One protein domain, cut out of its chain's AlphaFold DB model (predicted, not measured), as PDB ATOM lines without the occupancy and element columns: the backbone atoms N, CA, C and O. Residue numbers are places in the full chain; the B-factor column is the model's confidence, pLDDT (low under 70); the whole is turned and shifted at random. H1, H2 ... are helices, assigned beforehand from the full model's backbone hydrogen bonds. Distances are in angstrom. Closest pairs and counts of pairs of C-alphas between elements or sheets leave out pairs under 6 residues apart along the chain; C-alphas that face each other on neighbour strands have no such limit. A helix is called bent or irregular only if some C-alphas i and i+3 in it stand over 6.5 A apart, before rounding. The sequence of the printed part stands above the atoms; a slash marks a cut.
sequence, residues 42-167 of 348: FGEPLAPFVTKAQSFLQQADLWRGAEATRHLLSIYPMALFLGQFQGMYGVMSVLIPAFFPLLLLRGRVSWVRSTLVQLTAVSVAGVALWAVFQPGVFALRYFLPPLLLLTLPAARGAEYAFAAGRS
ATOM      1  N   PHE A  42      40.181   1.180  35.430       77.38
ATOM      2  CA  PHE A  42      41.190   1.737  34.523       77.38
ATOM      3  C   PHE A  42      41.108   3.261  34.382       77.38
ATOM      4  O   PHE A  42      41.942   3.843  33.700       77.38
ATOM      5  N   GLY A  43      40.108   3.923  34.981       83.44
ATOM      6  CA  GLY A  43      39.890   5.362  34.803       83.44
ATOM      7  C   GLY A  43      39.461   5.758  33.383       83.44
ATOM      8  O   GLY A  43      39.481   6.938  33.040       83.44
ATOM      9  N   GLU A  44      39.062   4.792  32.546       84.75
ATOM     10  CA  GLU A  44      38.731   5.001  31.132       84.75
ATOM     11  C   GLU A  44      37.344   4.421  30.786       84.75
ATOM     12  O   GLU A  44      37.235   3.400  30.103       84.75
ATOM     13  N   PRO A  45      36.239   5.054  31.219       87.75
ATOM     14  CA  PRO A  45      34.888   4.508  31.039       87.75
ATOM     15  C   PRO A  45      34.511   4.305  29.564       87.75
ATOM     16  O   PRO A  45      33.790   3.370  29.219       87.75
ATOM     17  N   LEU A  46      35.038   5.144  28.673       86.06
ATOM     18  CA  LEU A  46      34.784   5.063  27.237       86.06
ATOM     19  C   LEU A  46      35.809   4.219  26.476       86.06
ATOM     20  O   LEU A  46      35.690   4.132  25.259       86.06
ATOM     21  N   ALA A  47      36.740   3.535  27.154       75.69
ATOM     22  CA  ALA A  47      37.730   2.667  26.512       75.69
ATOM     23  C   ALA A  47      37.164   1.667  25.474       75.69
ATOM     24  O   ALA A  47      37.849   1.409  24.486       75.69
ATOM     25  N   PRO A  48      35.933   1.116  25.597       68.19
ATOM     26  CA  PRO A  48      35.374   0.250  24.554       68.19
ATOM     27  C   PRO A  48      35.129   0.959  23.211       68.19
ATOM     28  O   PRO A  48      35.029   0.299  22.181       68.19
ATOM     29  N   PHE A  49      35.014   2.288  23.221       73.56
ATOM     30  CA  PHE A  49      34.656   3.112  22.063       73.56
ATOM     31  C   PHE A  49      35.800   4.034  21.636       73.56
ATOM     32  O   PHE A  49      36.063   4.195  20.446       73.56
ATOM     33  N   VAL A  50      36.486   4.628  22.611       68.06
ATOM     34  CA  VAL A  50      37.540   5.624  22.439       68.06
ATOM     35  C   VAL A  50      38.606   5.344  23.496       68.06
ATOM     36  O   VAL A  50      38.382   5.599  24.677       68.06
ATOM     37  N   THR A  51      39.764   4.817  23.097       59.12
ATOM     38  CA  THR A  51      40.940   4.795  23.983       59.12
ATOM     39  C   THR A  51      41.893   5.914  23.589       59.12
ATOM     40  O   THR A  51      41.975   6.279  22.413       59.12
ATOM     41  N   LYS A  52      42.632   6.452  24.565       56.09
ATOM     42  CA  LYS A  52      43.684   7.457  24.333       56.09
ATOM     43  C   LYS A  52      44.886   6.900  23.566       56.09
ATOM     44  O   LYS A  52      45.654   7.676  23.009       56.09
ATOM     45  N   ALA A  53      45.054   5.576  23.545       53.62
ATOM     46  CA  ALA A  53      46.221   4.930  22.965       53.62
ATOM     47  C   ALA A  53      46.020   4.582  21.484       53.62
ATOM     48  O   ALA A  53      46.879   4.939  20.687       53.62
ATOM     49  N   GLN A  54      44.915   3.927  21.104       54.22
ATOM     50  CA  GLN A  54      44.558   3.584  19.715       54.22
ATOM     51  C   GLN A  54      43.048   3.324  19.629       54.22
ATOM     52  O   GLN A  54      42.498   2.554  20.420       54.22
ATOM     53  N   SER A  55      42.341   3.946  18.683       53.22
ATOM     54  CA  SER A  55      40.899   3.686  18.540       53.22
ATOM     55  C   SER A  55      40.653   2.191  18.299       53.22
ATOM     56  O   SER A  55      41.468   1.523  17.663       53.22
ATOM     57  N   PHE A  56      39.530   1.647  18.780       53.16
ATOM     58  CA  PHE A  56      39.146   0.251  18.519       53.16
ATOM     59  C   PHE A  56      39.237  -0.088  17.016       53.16
ATOM     60  O   PHE A  56      39.639  -1.187  16.650       53.16
ATOM     61  N   LEU A  57      38.969   0.891  16.145       54.34
ATOM     62  CA  LEU A  57      39.082   0.808  14.684       54.34
ATOM     63  C   LEU A  57      40.530   0.667  14.165       54.34
ATOM     64  O   LEU A  57      40.751   0.042  13.134       54.34
ATOM     65  N   GLN A  58      41.528   1.193  14.880       57.00
ATOM     66  CA  GLN A  58      42.951   1.109  14.512       57.00
ATOM     67  C   GLN A  58      43.601  -0.228  14.895       57.00
ATOM     68  O   GLN A  58      44.750  -0.479  14.535       57.00
ATOM     69  N   GLN A  59      42.888  -1.113  15.600       58.25
ATOM     70  CA  GLN A  59      43.423  -2.435  15.923       58.25
ATOM     71  C   GLN A  59      43.606  -3.305  14.674       58.25
ATOM     72  O   GLN A  59      44.471  -4.172  14.676       58.25
ATOM     73  N   ALA A  60      42.864  -3.064  13.589       54.66
ATOM     74  CA  ALA A  60      42.990  -3.853  12.364       54.66
ATOM     75  C   ALA A  60      44.427  -3.864  11.798       54.66
ATOM     76  O   ALA A  60      44.923  -4.937  11.454       54.66
ATOM     77  N   ASP A  61      45.111  -2.713  11.796       55.12
ATOM     78  CA  ASP A  61      46.477  -2.576  11.264       55.12
ATOM     79  C   ASP A  61      47.540  -3.232  12.160       55.12
ATOM     80  O   ASP A  61      48.578  -3.680  11.676       55.12
ATOM     81  N   LEU A  62      47.280  -3.329  13.470       58.81
ATOM     82  CA  LEU A  62      48.194  -3.965  14.427       58.81
ATOM     83  C   LEU A  62      48.261  -5.477  14.251       58.81
ATOM     84  O   LEU A  62      49.299  -6.083  14.505       58.81
ATOM     85  N   TRP A  63      47.133  -6.093  13.893       61.31
ATOM     86  CA  TRP A  63      47.055  -7.545  13.777       61.31
ATOM     87  C   TRP A  63      47.535  -8.007  12.406       61.31
ATOM     88  O   TRP A  63      48.154  -9.068  12.312       61.31
ATOM     89  N   ARG A  64      47.231  -7.245  11.342       64.94
ATOM     90  CA  ARG A  64      47.559  -7.597   9.955       64.94
ATOM     91  C   ARG A  64      47.781  -6.347   9.106       64.94
ATOM     92  O   ARG A  64      46.949  -5.447   9.090       64.94
ATOM     93  N   GLY A  65      48.866  -6.333   8.331       77.69
ATOM     94  CA  GLY A  65      49.106  -5.284   7.338       77.69
ATOM     95  C   GLY A  65      47.983  -5.195   6.293       77.69
ATOM     96  O   GLY A  65      47.236  -6.155   6.078       77.69
ATOM     97  N   ALA A  66      47.877  -4.050   5.613       85.31
ATOM     98  CA  ALA A  66      46.779  -3.747   4.689       85.31
ATOM     99  C   ALA A  66      46.563  -4.813   3.596       85.31
ATOM    100  O   ALA A  66      45.425  -5.111   3.237       85.31
ATOM    101  N   GLU A  67      47.636  -5.420   3.083       87.12
ATOM    102  CA  GLU A  67      47.565  -6.492   2.083       87.12
ATOM    103  C   GLU A  67      46.911  -7.765   2.639       87.12
ATOM    104  O   GLU A  67      45.951  -8.276   2.058       87.12
ATOM    105  N   ALA A  68      47.360  -8.231   3.806       84.12
ATOM    106  CA  ALA A  68      46.791  -9.397   4.478       84.12
ATOM    107  C   ALA A  68      45.319  -9.171   4.857       84.12
ATOM    108  O   ALA A  68      44.500 -10.084   4.754       84.12
ATOM    109  N   THR A  69      44.966  -7.944   5.245       87.69
ATOM    110  CA  THR A  69      43.585  -7.545   5.532       87.69
ATOM    111  C   THR A  69      42.710  -7.559   4.273       87.69
ATOM    112  O   THR A  69      41.615  -8.118   4.298       87.69
ATOM    113  N   ARG A  70      43.191  -7.034   3.138       90.38
ATOM    114  CA  ARG A  70      42.470  -7.111   1.851       90.38
ATOM    115  C   ARG A  70      42.268  -8.551   1.391       90.38
ATOM    116  O   ARG A  70      41.169  -8.903   0.966       90.38
ATOM    117  N   HIS A  71      43.303  -9.382   1.503       90.31
ATOM    118  CA  HIS A  71      43.208 -10.802   1.178       90.31
ATOM    119  C   HIS A  71      42.190 -11.512   2.077       90.31
ATOM    120  O   HIS A  71      41.338 -12.244   1.590       90.31
ATOM    121  N   LEU A  72      42.214 -11.245   3.385       89.12
ATOM    122  CA  LEU A  72      41.238 -11.796   4.321       89.12
ATOM    123  C   LEU A  72      39.799 -11.402   3.956       89.12
ATOM    124  O   LEU A  72      38.912 -12.252   3.988       89.12
ATOM    125  N   LEU A  73      39.565 -10.137   3.593       91.50
ATOM    126  CA  LEU A  73      38.247  -9.664   3.167       91.50
ATOM    127  C   LEU A  73      37.764 -10.353   1.884       91.50
ATOM    128  O   LEU A  73      36.578 -10.663   1.781       91.50
ATOM    129  N   SER A  74      38.654 -10.641   0.928       94.00
ATOM    130  CA  SER A  74      38.262 -11.313  -0.318       94.00
ATOM    131  C   SER A  74      37.864 -12.775  -0.107       94.00
ATOM    132  O   SER A  74      36.996 -13.284  -0.817       94.00
ATOM    133  N   ILE A  75      38.431 -13.439   0.904       93.31
ATOM    134  CA  ILE A  75      38.095 -14.823   1.265       93.31
ATOM    135  C   ILE A  75      37.117 -14.926   2.440       93.31
ATOM    136  O   ILE A  75      36.793 -16.039   2.852       93.31
ATOM    137  N   TYR A  76      36.625 -13.804   2.976       90.69
ATOM    138  CA  TYR A  76      35.857 -13.742   4.226       90.69
ATOM    139  C   TYR A  76      34.677 -14.728   4.273       90.69
ATOM    140  O   TYR A  76      34.579 -15.476   5.248       90.69
ATOM    141  N   PRO A  77      33.813 -14.833   3.237       90.94
ATOM    142  CA  PRO A  77      32.693 -15.773   3.273       90.94
ATOM    143  C   PRO A  77      33.146 -17.229   3.401       90.94
ATOM    144  O   PRO A  77      32.539 -17.992   4.143       90.94
ATOM    145  N   MET A  78      34.233 -17.611   2.722       92.69
ATOM    146  CA  MET A  78      34.782 -18.966   2.794       92.69
ATOM    147  C   MET A  78      35.500 -19.206   4.124       92.69
ATOM    148  O   MET A  78      35.331 -20.245   4.762       92.69
ATOM    149  N   ALA A  79      36.257 -18.206   4.572       91.69
ATOM    150  CA  ALA A  79      36.998 -18.202   5.821       91.69
ATOM    151  C   ALA A  79      36.097 -18.435   7.044       91.69
ATOM    152  O   ALA A  79      36.528 -19.087   7.991       91.69
ATOM    153  N   LEU A  80      34.840 -17.971   7.013       92.25
ATOM    154  CA  LEU A  80      33.884 -18.188   8.105       92.25
ATOM    155  C   LEU A  80      33.568 -19.667   8.343       92.25
ATOM    156  O   LEU A  80      33.352 -20.056   9.489       92.25
ATOM    157  N   PHE A  81      33.529 -20.482   7.288       92.25
ATOM    158  CA  PHE A  81      33.111 -21.887   7.370       92.25
ATOM    159  C   PHE A  81      34.284 -22.865   7.283       92.25
ATOM    160  O   PHE A  81      34.258 -23.915   7.923       92.25
ATOM    161  N   LEU A  82      35.303 -22.531   6.488       90.44
ATOM    162  CA  LEU A  82      36.427 -23.417   6.168       90.44
ATOM    163  C   LEU A  82      37.787 -22.861   6.601       90.44
ATOM    164  O   LEU A  82      38.782 -23.578   6.536       90.44
ATOM    165  N   GLY A  83      37.856 -21.596   7.018       87.00
ATOM    166  CA  GLY A  83      39.118 -20.959   7.376       87.00
ATOM    167  C   GLY A  83      39.738 -21.539   8.643       87.00
ATOM    168  O   GLY A  83      39.056 -22.048   9.527       87.00
ATOM    169  N   GLN A  84      41.052 -21.406   8.776       82.81
ATOM    170  CA  GLN A  84      41.738 -21.582  10.052       82.81
ATOM    171  C   GLN A  84      42.732 -20.444  10.207       82.81
ATOM    172  O   GLN A  84      43.792 -20.433   9.591       82.81
ATOM    173  N   PHE A  85      42.351 -19.455  11.011       81.00
ATOM    174  CA  PHE A  85      43.188 -18.301  11.291       81.00
ATOM    175  C   PHE A  85      43.613 -18.296  12.752       81.00
ATOM    176  O   PHE A  85      42.868 -18.704  13.648       81.00
ATOM    177  N   GLN A  86      44.813 -17.779  12.993       71.31
ATOM    178  CA  GLN A  86      45.300 -17.544  14.342       71.31
ATOM    179  C   GLN A  86      44.320 -16.650  15.111       71.31
ATOM    180  O   GLN A  86      43.885 -15.612  14.614       71.31
ATOM    181  N   GLY A  87      43.968 -17.071  16.327       73.06
ATOM    182  CA  GLY A  87      43.055 -16.328  17.196       73.06
ATOM    183  C   GLY A  87      41.569 -16.474  16.855       73.06
ATOM    184  O   GLY A  87      40.746 -15.822  17.493       73.06
ATOM    185  N   MET A  88      41.205 -17.329  15.893       79.75
ATOM    186  CA  MET A  88      39.811 -17.528  15.498       79.75
ATOM    187  C   MET A  88      39.036 -18.458  16.445       79.75
ATOM    188  O   MET A  88      37.830 -18.294  16.612       79.75
ATOM    189  N   TYR A  89      39.738 -19.396  17.095       78.69
ATOM    190  CA  TYR A  89      39.218 -20.380  18.066       78.69
ATOM    191  C   TYR A  89      38.029 -21.239  17.582       78.69
ATOM    192  O   TYR A  89      37.390 -21.914  18.383       78.69
ATOM    193  N   GLY A  90      37.739 -21.258  16.278       83.50
ATOM    194  CA  GLY A  90      36.691 -22.085  15.681       83.50
ATOM    195  C   GLY A  90      36.197 -21.533  14.346       83.50
ATOM    196  O   GLY A  90      36.554 -20.424  13.975       83.50
ATOM    197  N   VAL A  91      35.371 -22.306  13.642       90.62
ATOM    198  CA  VAL A  91      34.658 -21.920  12.407       90.62
ATOM    199  C   VAL A  91      33.154 -22.049  12.614       90.62
ATOM    200  O   VAL A  91      32.707 -22.806  13.478       90.62
ATOM    201  N   MET A  92      32.369 -21.369  11.783       91.62
ATOM    202  CA  MET A  92      30.939 -21.628  11.670       91.62
ATOM    203  C   MET A  92      30.680 -23.002  11.054       91.62
ATOM    204  O   MET A  92      31.459 -23.511  10.249       91.62
ATOM    205  N   SER A  93      29.545 -23.601  11.412       92.56
ATOM    206  CA  SER A  93      29.142 -24.886  10.846       92.56
ATOM    207  C   SER A  93      28.910 -24.781   9.336       92.56
ATOM    208  O   SER A  93      28.121 -23.952   8.879       92.56
ATOM    209  N   VAL A  94      29.524 -25.690   8.570       93.25
ATOM    210  CA  VAL A  94      29.300 -25.856   7.119       93.25
ATOM    211  C   VAL A  94      27.849 -26.210   6.773       93.25
ATOM    212  O   VAL A  94      27.432 -26.072   5.626       93.25
ATOM    213  N   LEU A  95      27.047 -26.617   7.764       95.00
ATOM    214  CA  LEU A  95      25.614 -26.841   7.582       95.00
ATOM    215  C   LEU A  95      24.848 -25.562   7.252       95.00
ATOM    216  O   LEU A  95      23.820 -25.636   6.588       95.00
ATOM    217  N   ILE A  96      25.334 -24.398   7.695       94.88
ATOM    218  CA  ILE A  96      24.673 -23.121   7.420       94.88
ATOM    219  C   ILE A  96      24.576 -22.887   5.908       94.88
ATOM    220  O   ILE A  96      23.452 -22.818   5.409       94.88
ATOM    221  N   PRO A  97      25.690 -22.833   5.150       94.50
ATOM    222  CA  PRO A  97      25.619 -22.663   3.704       94.50
ATOM    223  C   PRO A  97      25.012 -23.881   2.999       94.50
ATOM    224  O   PRO A  97      24.366 -23.706   1.973       94.50
ATOM    225  N   ALA A  98      25.147 -25.099   3.542       94.00
ATOM    226  CA  ALA A  98      24.549 -26.292   2.938       94.00
ATOM    227  C   ALA A  98      23.010 -26.290   2.993       94.00
ATOM    228  O   ALA A  98      22.353 -26.725   2.048       94.00
ATOM    229  N   PHE A  99      22.417 -25.797   4.085       95.88
ATOM    230  CA  PHE A  99      20.963 -25.779   4.270       95.88
ATOM    231  C   PHE A  99      20.307 -24.471   3.833       95.88
ATOM    232  O   PHE A  99      19.091 -24.442   3.641       95.88
ATOM    233  N   PHE A 100      21.075 -23.402   3.618       93.50
ATOM    234  CA  PHE A 100      20.537 -22.121   3.159       93.50
ATOM    235  C   PHE A 100      19.726 -22.228   1.849       93.50
ATOM    236  O   PHE A 100      18.603 -21.717   1.816       93.50
ATOM    237  N   PRO A 101      20.181 -22.950   0.797       92.81
ATOM    238  CA  PRO A 101      19.414 -23.117  -0.440       92.81
ATOM    239  C   PRO A 101      18.067 -23.827  -0.250       92.81
ATOM    240  O   PRO A 101      17.151 -23.625  -1.046       92.81
ATOM    241  N   LEU A 102      17.894 -24.616   0.819       92.06
ATOM    242  CA  LEU A 102      16.630 -25.307   1.108       92.06
ATOM    243  C   LEU A 102      15.494 -24.329   1.421       92.06
ATOM    244  O   LEU A 102      14.324 -24.667   1.247       92.06
ATOM    245  N   LEU A 103      15.816 -23.094   1.818       90.38
ATOM    246  CA  LEU A 103      14.823 -22.035   1.978       90.38
ATOM    247  C   LEU A 103      14.142 -21.660   0.663       90.38
ATOM    248  O   LEU A 103      12.987 -21.249   0.700       90.38
ATOM    249  N   LEU A 104      14.803 -21.853  -0.484       89.19
ATOM    250  CA  LEU A 104      14.214 -21.602  -1.804       89.19
ATOM    251  C   LEU A 104      13.112 -22.616  -2.153       89.19
ATOM    252  O   LEU A 104      12.276 -22.350  -3.011       89.19
ATOM    253  N   LEU A 105      13.077 -23.771  -1.476       88.56
ATOM    254  CA  LEU A 105      12.018 -24.774  -1.640       88.56
ATOM    255  C   LEU A 105      10.724 -24.377  -0.920       88.56
ATOM    256  O   LEU A 105       9.646 -24.926  -1.197       88.56
ATOM    257  N   ARG A 106      10.823 -23.452   0.041       82.69
ATOM    258  CA  ARG A 106       9.671 -22.789   0.637       82.69
ATOM    259  C   ARG A 106       9.134 -21.871  -0.453       82.69
ATOM    260  O   ARG A 106       9.887 -21.071  -0.984       82.69
ATOM    261  N   GLY A 107       7.867 -22.046  -0.831       82.88
ATOM    262  CA  GLY A 107       7.230 -21.263  -1.896       82.88
ATOM    263  C   GLY A 107       7.181 -19.761  -1.582       82.88
ATOM    264  O   GLY A 107       8.045 -19.215  -0.915       82.88
ATOM    265  N   ARG A 108       6.148 -19.043  -2.027       82.12
ATOM    266  CA  ARG A 108       6.077 -17.580  -1.848       82.12
ATOM    267  C   ARG A 108       6.179 -17.167  -0.366       82.12
ATOM    268  O   ARG A 108       5.203 -17.230   0.374       82.12
ATOM    269  N   VAL A 109       7.366 -16.732   0.060       80.56
ATOM    270  CA  VAL A 109       7.616 -16.120   1.368       80.56
ATOM    271  C   VAL A 109       7.403 -14.619   1.225       80.56
ATOM    272  O   VAL A 109       7.918 -13.990   0.303       80.56
ATOM    273  N   SER A 110       6.653 -14.020   2.149       85.69
ATOM    274  CA  SER A 110       6.613 -12.564   2.255       85.69
ATOM    275  C   SER A 110       7.954 -12.075   2.804       85.69
ATOM    276  O   SER A 110       8.197 -12.164   4.006       85.69
ATOM    277  N   TRP A 111       8.829 -11.582   1.926       79.62
ATOM    278  CA  TRP A 111      10.172 -11.108   2.282       79.62
ATOM    279  C   TRP A 111      10.153 -10.046   3.384       79.62
ATOM    280  O   TRP A 111      10.940 -10.111   4.320       79.62
ATOM    281  N   VAL A 112       9.201  -9.112   3.323       83.44
ATOM    282  CA  VAL A 112       9.141  -7.974   4.255       83.44
ATOM    283  C   VAL A 112       8.526  -8.357   5.604       83.44
ATOM    284  O   VAL A 112       8.943  -7.842   6.635       83.44
ATOM    285  N   ARG A 113       7.542  -9.268   5.624       89.56
ATOM    286  CA  ARG A 113       6.817  -9.646   6.856       89.56
ATOM    287  C   ARG A 113       7.397 -10.868   7.564       89.56
ATOM    288  O   ARG A 113       6.990 -11.176   8.678       89.56
ATOM    289  N   SER A 114       8.308 -11.594   6.922       92.19
ATOM    290  CA  SER A 114       8.918 -12.786   7.504       92.19
ATOM    291  C   SER A 114       9.969 -12.398   8.540       92.19
ATOM    292  O   SER A 114      11.049 -11.930   8.182       92.19
ATOM    293  N   THR A 115       9.696 -12.678   9.817       92.00
ATOM    294  CA  THR A 115      10.666 -12.528  10.917       92.00
ATOM    295  C   THR A 115      11.986 -13.231  10.607       92.00
ATOM    296  O   THR A 115      13.050 -12.708  10.910       92.00
ATOM    297  N   LEU A 116      11.946 -14.383   9.926       92.12
ATOM    298  CA  LEU A 116      13.157 -15.106   9.536       92.12
ATOM    299  C   LEU A 116      14.016 -14.310   8.547       92.12
ATOM    300  O   LEU A 116      15.236 -14.286   8.678       92.12
ATOM    301  N   VAL A 117      13.388 -13.654   7.566       92.06
ATOM    302  CA  VAL A 117      14.101 -12.820   6.586       92.06
ATOM    303  C   VAL A 117      14.668 -11.584   7.273       92.06
ATOM    304  O   VAL A 117      15.823 -11.249   7.037       92.06
ATOM    305  N   GLN A 118      13.904 -10.960   8.172       92.38
ATOM    306  CA  GLN A 118      14.373  -9.820   8.965       92.38
ATOM    307  C   GLN A 118      15.589 -10.194   9.825       92.38
ATOM    308  O   GLN A 118      16.608  -9.515   9.761       92.38
ATOM    309  N   LEU A 119      15.531 -11.313  10.560       91.62
ATOM    310  CA  LEU A 119      16.657 -11.810  11.360       91.62
ATOM    311  C   LEU A 119      17.872 -12.161  10.494       91.62
ATOM    312  O   LEU A 119      18.996 -11.835  10.862       91.62
ATOM    313  N   THR A 120      17.651 -12.773   9.327       93.25
ATOM    314  CA  THR A 120      18.727 -13.075   8.371       93.25
ATOM    315  C   THR A 120      19.373 -11.789   7.854       93.25
ATOM    316  O   THR A 120      20.594 -11.690   7.823       93.25
ATOM    317  N   ALA A 121      18.576 -10.778   7.496       93.50
ATOM    318  CA  ALA A 121      19.078  -9.493   7.016       93.50
ATOM    319  C   ALA A 121      19.870  -8.745   8.100       93.50
ATOM    320  O   ALA A 121      20.969  -8.273   7.826       93.50
ATOM    321  N   VAL A 122      19.357  -8.690   9.334       93.44
ATOM    322  CA  VAL A 122      20.053  -8.086  10.487       93.44
ATOM    323  C   VAL A 122      21.367  -8.807  10.770       93.44
ATOM    324  O   VAL A 122      22.386  -8.172  11.022       93.44
ATOM    325  N   SER A 123      21.358 -10.133  10.697       94.19
ATOM    326  CA  SER A 123      22.540 -10.962  10.886       94.19
ATOM    327  C   SER A 123      23.613 -10.700   9.820       94.19
ATOM    328  O   SER A 123      24.757 -10.405  10.165       94.19
ATOM    329  N   VAL A 124      23.238 -10.719   8.535       94.56
ATOM    330  CA  VAL A 124      24.146 -10.404   7.418       94.56
ATOM    331  C   VAL A 124      24.682  -8.979   7.537       94.56
ATOM    332  O   VAL A 124      25.883  -8.771   7.385       94.56
ATOM    333  N   ALA A 125      23.823  -8.010   7.865       94.88
ATOM    334  CA  ALA A 125      24.238  -6.633   8.099       94.88
ATOM    335  C   ALA A 125      25.229  -6.534   9.266       94.88
ATOM    336  O   ALA A 125      26.241  -5.862   9.137       94.88
ATOM    337  N   GLY A 126      25.000  -7.246  10.374       93.56
ATOM    338  CA  GLY A 126      25.921  -7.281  11.511       93.56
ATOM    339  C   GLY A 126      27.302  -7.835  11.149       93.56
ATOM    340  O   GLY A 126      28.314  -7.242  11.518       93.56
ATOM    341  N   VAL A 127      27.358  -8.927  10.379       94.06
ATOM    342  CA  VAL A 127      28.628  -9.486   9.876       94.06
ATOM    343  C   VAL A 127      29.312  -8.513   8.911       94.06
ATOM    344  O   VAL A 127      30.518  -8.304   9.009       94.06
ATOM    345  N   ALA A 128      28.558  -7.886   8.005       94.00
ATOM    346  CA  ALA A 128      29.098  -6.915   7.056       94.00
ATOM    347  C   ALA A 128      29.647  -5.666   7.761       94.00
ATOM    348  O   ALA A 128      30.756  -5.235   7.463       94.00
ATOM    349  N   LEU A 129      28.914  -5.120   8.734       92.06
ATOM    350  CA  LEU A 129      29.372  -3.996   9.550       92.06
ATOM    351  C   LEU A 129      30.645  -4.370  10.311       92.06
ATOM    352  O   LEU A 129      31.589  -3.586  10.320       92.06
ATOM    353  N   TRP A 130      30.720  -5.577  10.880       91.56
ATOM    354  CA  TRP A 130      31.957  -6.053  11.496       91.56
ATOM    355  C   TRP A 130      33.114  -6.094  10.493       91.56
ATOM    356  O   TRP A 130      34.182  -5.566  10.776       91.56
ATOM    357  N   ALA A 131      32.911  -6.670   9.307       90.69
ATOM    358  CA  ALA A 131      33.949  -6.733   8.281       90.69
ATOM    359  C   ALA A 131      34.405  -5.339   7.810       90.69
ATOM    360  O   ALA A 131      35.578  -5.162   7.505       90.69
ATOM    361  N   VAL A 132      33.509  -4.347   7.784       89.19
ATOM    362  CA  VAL A 132      33.830  -2.960   7.404       89.19
ATOM    363  C   VAL A 132      34.575  -2.222   8.516       89.19
ATOM    364  O   VAL A 132      35.572  -1.558   8.242       89.19
ATOM    365  N   PHE A 133      34.116  -2.324   9.765       86.12
ATOM    366  CA  PHE A 133      34.698  -1.582  10.889       86.12
ATOM    367  C   PHE A 133      35.912  -2.273  11.520       86.12
ATOM    368  O   PHE A 133      36.729  -1.609  12.150       86.12
ATOM    369  N   GLN A 134      36.031  -3.594  11.378       86.31
ATOM    370  CA  GLN A 134      37.074  -4.429  11.984       86.31
ATOM    371  C   GLN A 134      37.667  -5.438  10.981       86.31
ATOM    372  O   GLN A 134      37.723  -6.641  11.258       86.31
ATOM    373  N   PRO A 135      38.150  -4.981   9.810       85.88
ATOM    374  CA  PRO A 135      38.558  -5.873   8.723       85.88
ATOM    375  C   PRO A 135      39.765  -6.756   9.082       85.88
ATOM    376  O   PRO A 135      39.880  -7.873   8.580       85.88
ATOM    377  N   GLY A 136      40.651  -6.289   9.970       82.12
ATOM    378  CA  GLY A 136      41.834  -7.036  10.420       82.12
ATOM    379  C   GLY A 136      41.569  -8.018  11.570       82.12
ATOM    380  O   GLY A 136      42.393  -8.895  11.834       82.12
ATOM    381  N   VAL A 137      40.416  -7.916  12.245       85.12
ATOM    382  CA  VAL A 137      40.089  -8.727  13.427       85.12
ATOM    383  C   VAL A 137      39.123  -9.851  13.046       85.12
ATOM    384  O   VAL A 137      37.905  -9.772  13.222       85.12
ATOM    385  N   PHE A 138      39.686 -10.953  12.545       86.69
ATOM    386  CA  PHE A 138      38.931 -12.155  12.172       86.69
ATOM    387  C   PHE A 138      38.886 -13.192  13.297       86.69
ATOM    388  O   PHE A 138      39.422 -14.294  13.190       86.69
ATOM    389  N   ALA A 139      38.249 -12.817  14.406       87.56
ATOM    390  CA  ALA A 139      37.988 -13.717  15.521       87.56
ATOM    391  C   ALA A 139      36.478 -13.842  15.738       87.56
ATOM    392  O   ALA A 139      35.839 -12.906  16.224       87.56
ATOM    393  N   LEU A 140      35.922 -15.011  15.392       89.19
ATOM    394  CA  LEU A 140      34.474 -15.265  15.359       89.19
ATOM    395  C   LEU A 140      33.771 -14.863  16.658       89.19
ATOM    396  O   LEU A 140      32.647 -14.378  16.613       89.19
ATOM    397  N   ARG A 141      34.438 -15.010  17.810       87.56
ATOM    398  CA  ARG A 141      33.890 -14.648  19.124       87.56
ATOM    399  C   ARG A 141      33.387 -13.203  19.228       87.56
ATOM    400  O   ARG A 141      32.473 -12.960  20.007       87.56
ATOM    401  N   TYR A 142      33.945 -12.254  18.475       86.12
ATOM    402  CA  TYR A 142      33.567 -10.842  18.604       86.12
ATOM    403  C   TYR A 142      32.297 -10.474  17.834       86.12
ATOM    404  O   TYR A 142      31.614  -9.519  18.184       86.12
ATOM    405  N   PHE A 143      31.947 -11.264  16.824       90.50
ATOM    406  CA  PHE A 143      30.727 -11.113  16.034       90.50
ATOM    407  C   PHE A 143      29.942 -12.431  16.008       90.50
ATOM    408  O   PHE A 143      29.190 -12.725  15.083       90.50
ATOM    409  N   LEU A 144      30.082 -13.221  17.075       92.06
ATOM    410  CA  LEU A 144      29.374 -14.481  17.253       92.06
ATOM    411  C   LEU A 144      27.850 -14.290  17.303       92.06
ATOM    412  O   LEU A 144      27.161 -15.090  16.676       92.06
ATOM    413  N   PRO A 145      27.283 -13.254  17.958       92.88
ATOM    414  CA  PRO A 145      25.832 -13.074  17.987       92.88
ATOM    415  C   PRO A 145      25.175 -12.982  16.598       92.88
ATOM    416  O   PRO A 145      24.262 -13.771  16.341       92.88
ATOM    417  N   PRO A 146      25.620 -12.114  15.659       94.56
ATOM    418  CA  PRO A 146      25.040 -12.112  14.323       94.56
ATOM    419  C   PRO A 146      25.294 -13.439  13.602       94.56
ATOM    420  O   PRO A 146      24.386 -13.931  12.943       94.56
ATOM    421  N   LEU A 147      26.445 -14.093  13.780       94.19
ATOM    422  CA  LEU A 147      26.684 -15.411  13.183       94.19
ATOM    423  C   LEU A 147      25.725 -16.498  13.697       94.19
ATOM    424  O   LEU A 147      25.244 -17.313  12.910       94.19
ATOM    425  N   LEU A 148      25.403 -16.507  14.993       94.62
ATOM    426  CA  LEU A 148      24.428 -17.434  15.569       94.62
ATOM    427  C   LEU A 148      23.030 -17.200  14.993       94.62
ATOM    428  O   LEU A 148      22.309 -18.165  14.753       94.62
ATOM    429  N   LEU A 149      22.657 -15.958  14.678       95.25
ATOM    430  CA  LEU A 149      21.384 -15.678  14.012       95.25
ATOM    431  C   LEU A 149      21.299 -16.288  12.599       95.25
ATOM    432  O   LEU A 149      20.197 -16.648  12.188       95.25
ATOM    433  N   LEU A 150      22.422 -16.504  11.890       94.19
ATOM    434  CA  LEU A 150      22.435 -17.242  10.608       94.19
ATOM    435  C   LEU A 150      22.102 -18.730  10.766       94.19
ATOM    436  O   LEU A 150      21.766 -19.390   9.781       94.19
ATOM    437  N   THR A 151      22.165 -19.283  11.979       95.44
ATOM    438  CA  THR A 151      21.783 -20.686  12.203       95.44
ATOM    439  C   THR A 151      20.275 -20.891  12.049       95.44
ATOM    440  O   THR A 151      19.853 -21.943  11.577       95.44
ATOM    441  N   LEU A 152      19.460 -19.877  12.364       95.81
ATOM    442  CA  LEU A 152      17.998 -19.935  12.289       95.81
ATOM    443  C   LEU A 152      17.468 -20.173  10.860       95.81
ATOM    444  O   LEU A 152      16.672 -21.099  10.682       95.81
ATOM    445  N   PRO A 153      17.877 -19.407   9.823       94.75
ATOM    446  CA  PRO A 153      17.460 -19.677   8.446       94.75
ATOM    447  C   PRO A 153      17.895 -21.064   7.967       94.75
ATOM    448  O   PRO A 153      17.085 -21.776   7.374       94.75
ATOM    449  N   ALA A 154      19.120 -21.491   8.278       94.75
ATOM    450  CA  ALA A 154      19.605 -22.821   7.916       94.75
ATOM    451  C   ALA A 154      18.791 -23.941   8.588       94.75
ATOM    452  O   ALA A 154      18.334 -24.867   7.916       94.75
ATOM    453  N   ALA A 155      18.540 -23.825   9.896       95.81
ATOM    454  CA  ALA A 155      17.724 -24.772  10.651       95.81
ATOM    455  C   ALA A 155      16.300 -24.858  10.088       95.81
ATOM    456  O   ALA A 155      15.784 -25.954   9.869       95.81
ATOM    457  N   ARG A 156      15.688 -23.713   9.758       95.25
ATOM    458  CA  ARG A 156      14.349 -23.686   9.159       95.25
ATOM    459  C   ARG A 156      14.317 -24.302   7.757       95.25
ATOM    460  O   ARG A 156      13.321 -24.928   7.398       95.25
ATOM    461  N   GLY A 157      15.377 -24.129   6.967       93.00
ATOM    462  CA  GLY A 157      15.536 -24.786   5.668       93.00
ATOM    463  C   GLY A 157      15.569 -26.310   5.801       93.00
ATOM    464  O   GLY A 157      14.826 -27.006   5.107       93.00
ATOM    465  N   ALA A 158      16.362 -26.821   6.746       94.56
ATOM    466  CA  ALA A 158      16.445 -28.249   7.050       94.56
ATOM    467  C   ALA A 158      15.114 -28.822   7.564       94.56
ATOM    468  O   ALA A 158      14.663 -29.860   7.085       94.56
ATOM    469  N   GLU A 159      14.453 -28.126   8.492       94.81
ATOM    470  CA  GLU A 159      13.145 -28.523   9.019       94.81
ATOM    471  C   GLU A 159      12.101 -28.611   7.902       94.81
ATOM    472  O   GLU A 159      11.371 -29.594   7.805       94.81
ATOM    473  N   TYR A 160      12.056 -27.617   7.010       91.75
ATOM    474  CA  TYR A 160      11.130 -27.628   5.882       91.75
ATOM    475  C   TYR A 160      11.421 -28.779   4.915       91.75
ATOM    476  O   TYR A 160      10.497 -29.481   4.507       91.75
ATOM    477  N   ALA A 161      12.691 -29.016   4.580       91.06
ATOM    478  CA  ALA A 161      13.104 -30.157   3.768       91.06
ATOM    479  C   ALA A 161      12.677 -31.499   4.391       91.06
ATOM    480  O   ALA A 161      12.286 -32.425   3.675       91.06
ATOM    481  N   PHE A 162      12.691 -31.585   5.722       89.81
ATOM    482  CA  PHE A 162      12.251 -32.761   6.458       89.81
ATOM    483  C   PHE A 162      10.718 -32.912   6.464       89.81
ATOM    484  O   PHE A 162      10.181 -33.970   6.110       89.81
ATOM    485  N   ALA A 163      10.001 -31.841   6.806       89.38
ATOM    486  CA  ALA A 163       8.552 -31.825   6.981       89.38
ATOM    487  C   ALA A 163       7.781 -31.916   5.657       89.38
ATOM    488  O   ALA A 163       6.790 -32.635   5.578       89.38
ATOM    489  N   ALA A 164       8.250 -31.250   4.597       82.38
ATOM    490  CA  ALA A 164       7.503 -31.090   3.347       82.38
ATOM    491  C   ALA A 164       7.266 -32.395   2.565       82.38
ATOM    492  O   ALA A 164       6.593 -32.363   1.541       82.38
ATOM    493  N   GLY A 165       7.830 -33.531   2.993       65.50
ATOM    494  CA  GLY A 165       7.511 -34.861   2.452       65.50
ATOM    495  C   GLY A 165       7.830 -35.086   0.979       65.50
ATOM    496  O   GLY A 165       7.571 -36.170   0.471       65.50
ATOM    497  N   ARG A 166       8.426 -34.099   0.300       73.88
ATOM    498  CA  ARG A 166       8.596 -34.109  -1.154       73.88
ATOM    499  C   ARG A 166       9.579 -35.163  -1.651       73.88
ATOM    500  O   ARG A 166       9.399 -35.658  -2.753       73.88
ATOM    501  N   SER A 167      10.609 -35.503  -0.873       89.62
ATOM    502  CA  SER A 167      11.571 -36.534  -1.269       89.62
ATOM    503  C   SER A 167      12.221 -37.234  -0.075       89.62
ATOM    504  O   SER A 167      12.769 -36.592   0.826       89.62
TER     505      SER A 167
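This is residues 42 to 167 of the 348 residues of an uncharacterized protein of Phycisphaerae bacterium (UniProt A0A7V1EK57). A loose, drawn-out set of helices has the long H4 and the short H5 folded back beside it as a hairpin, with H6 following H5 past the early part of H4 and crossing H3 at one end. The kinked H2 and the small H1 come only close to the late part of H4, and residues 42 to 55, with no named element, lie at the end beyond H1. The printed part has 126 residues with six named helices, H1 to H6 in chain order, and no named strand; its class is all helix. It is loose, with a radius of gyration of the C-alphas of 17.8 A, and only just elongated, with spans of 59 by 30 by 22 A.

H1, residues 56 to 63, is close to but not clearly touching H2, residues 66 to 82, about perpendicular at 86 degrees; their closest C-alphas, of Ala 60 and Thr 69, are 7.8 A apart. H2 has a kink of 73 degrees near residue 75. H2 and H3, residues 95 to 105, are near each other. H4, residues 115 to 133, is close to but not clearly touching H2, with the C-alphas of Leu 73 and Ala 131 closest at 7.3 A, and H1, with those of Leu 57 and Phe 133 closest at 6.3 A. With its residues 119 to 127 alone, H4 touches H5, residues 144 to 149, in a helical hairpin at a shallow tilt of 26 degrees, opposite ways; the closest C-alphas, of Ser 123 and Pro 146, are 4.4 A apart. H6, residues 151 to 163, meets H5 only through their link. H6 touches H3 at a steep tilt of 55 degrees, the same way, with the C-alphas of Leu 103 and Gly 157 closest at 4.7 A. Residues 152 to 153 of H6 touch residues 116 to 120 of H4 at 34 degrees, only just a shallow tilt, opposite ways; the closest C-alphas, of Leu 116 and Pro 153, are 6.4 A apart. In H4, H5 and H6 every O i to N i+4 pair is within hydrogen-bond range; in range are 10 of 13 in H2, 1 of 4 in H1 beside 3 of 5 O i to N i+3 pairs, and 2 of 7 in H3 beside 6 of 8.

H1 begins at C-alpha 56 (39.146, 0.251, 18.519). H2 spans 22.3 A, H3 16.6 A, H4 26.4 A and H6 18.1 A from first to last C-alpha. H4 begins at C-alpha 115 (10.666, -12.528, 10.917), and H6 ends at C-alpha 163 (8.552, -31.825, 6.981). H2 is irregular, with C-alphas 74 and 77 8.0 A apart; H1 and H3 are only just irregular, with 6.51 A between C-alphas 57 and 60 and 6.9 A between C-alphas 98 and 101.

The C-alphas of Gly 43 and Ser 167, the two farthest apart, are 62.1 A from each other. The printed part has no cut. The link from H2 to H3, 12 residues, is long, and residues 110 to 115, of which 115 belongs to H4, stand free. The mean pLDDT of the printed part is 84.9; residue 48, residues 50 to 64 and residue 165 are under 70.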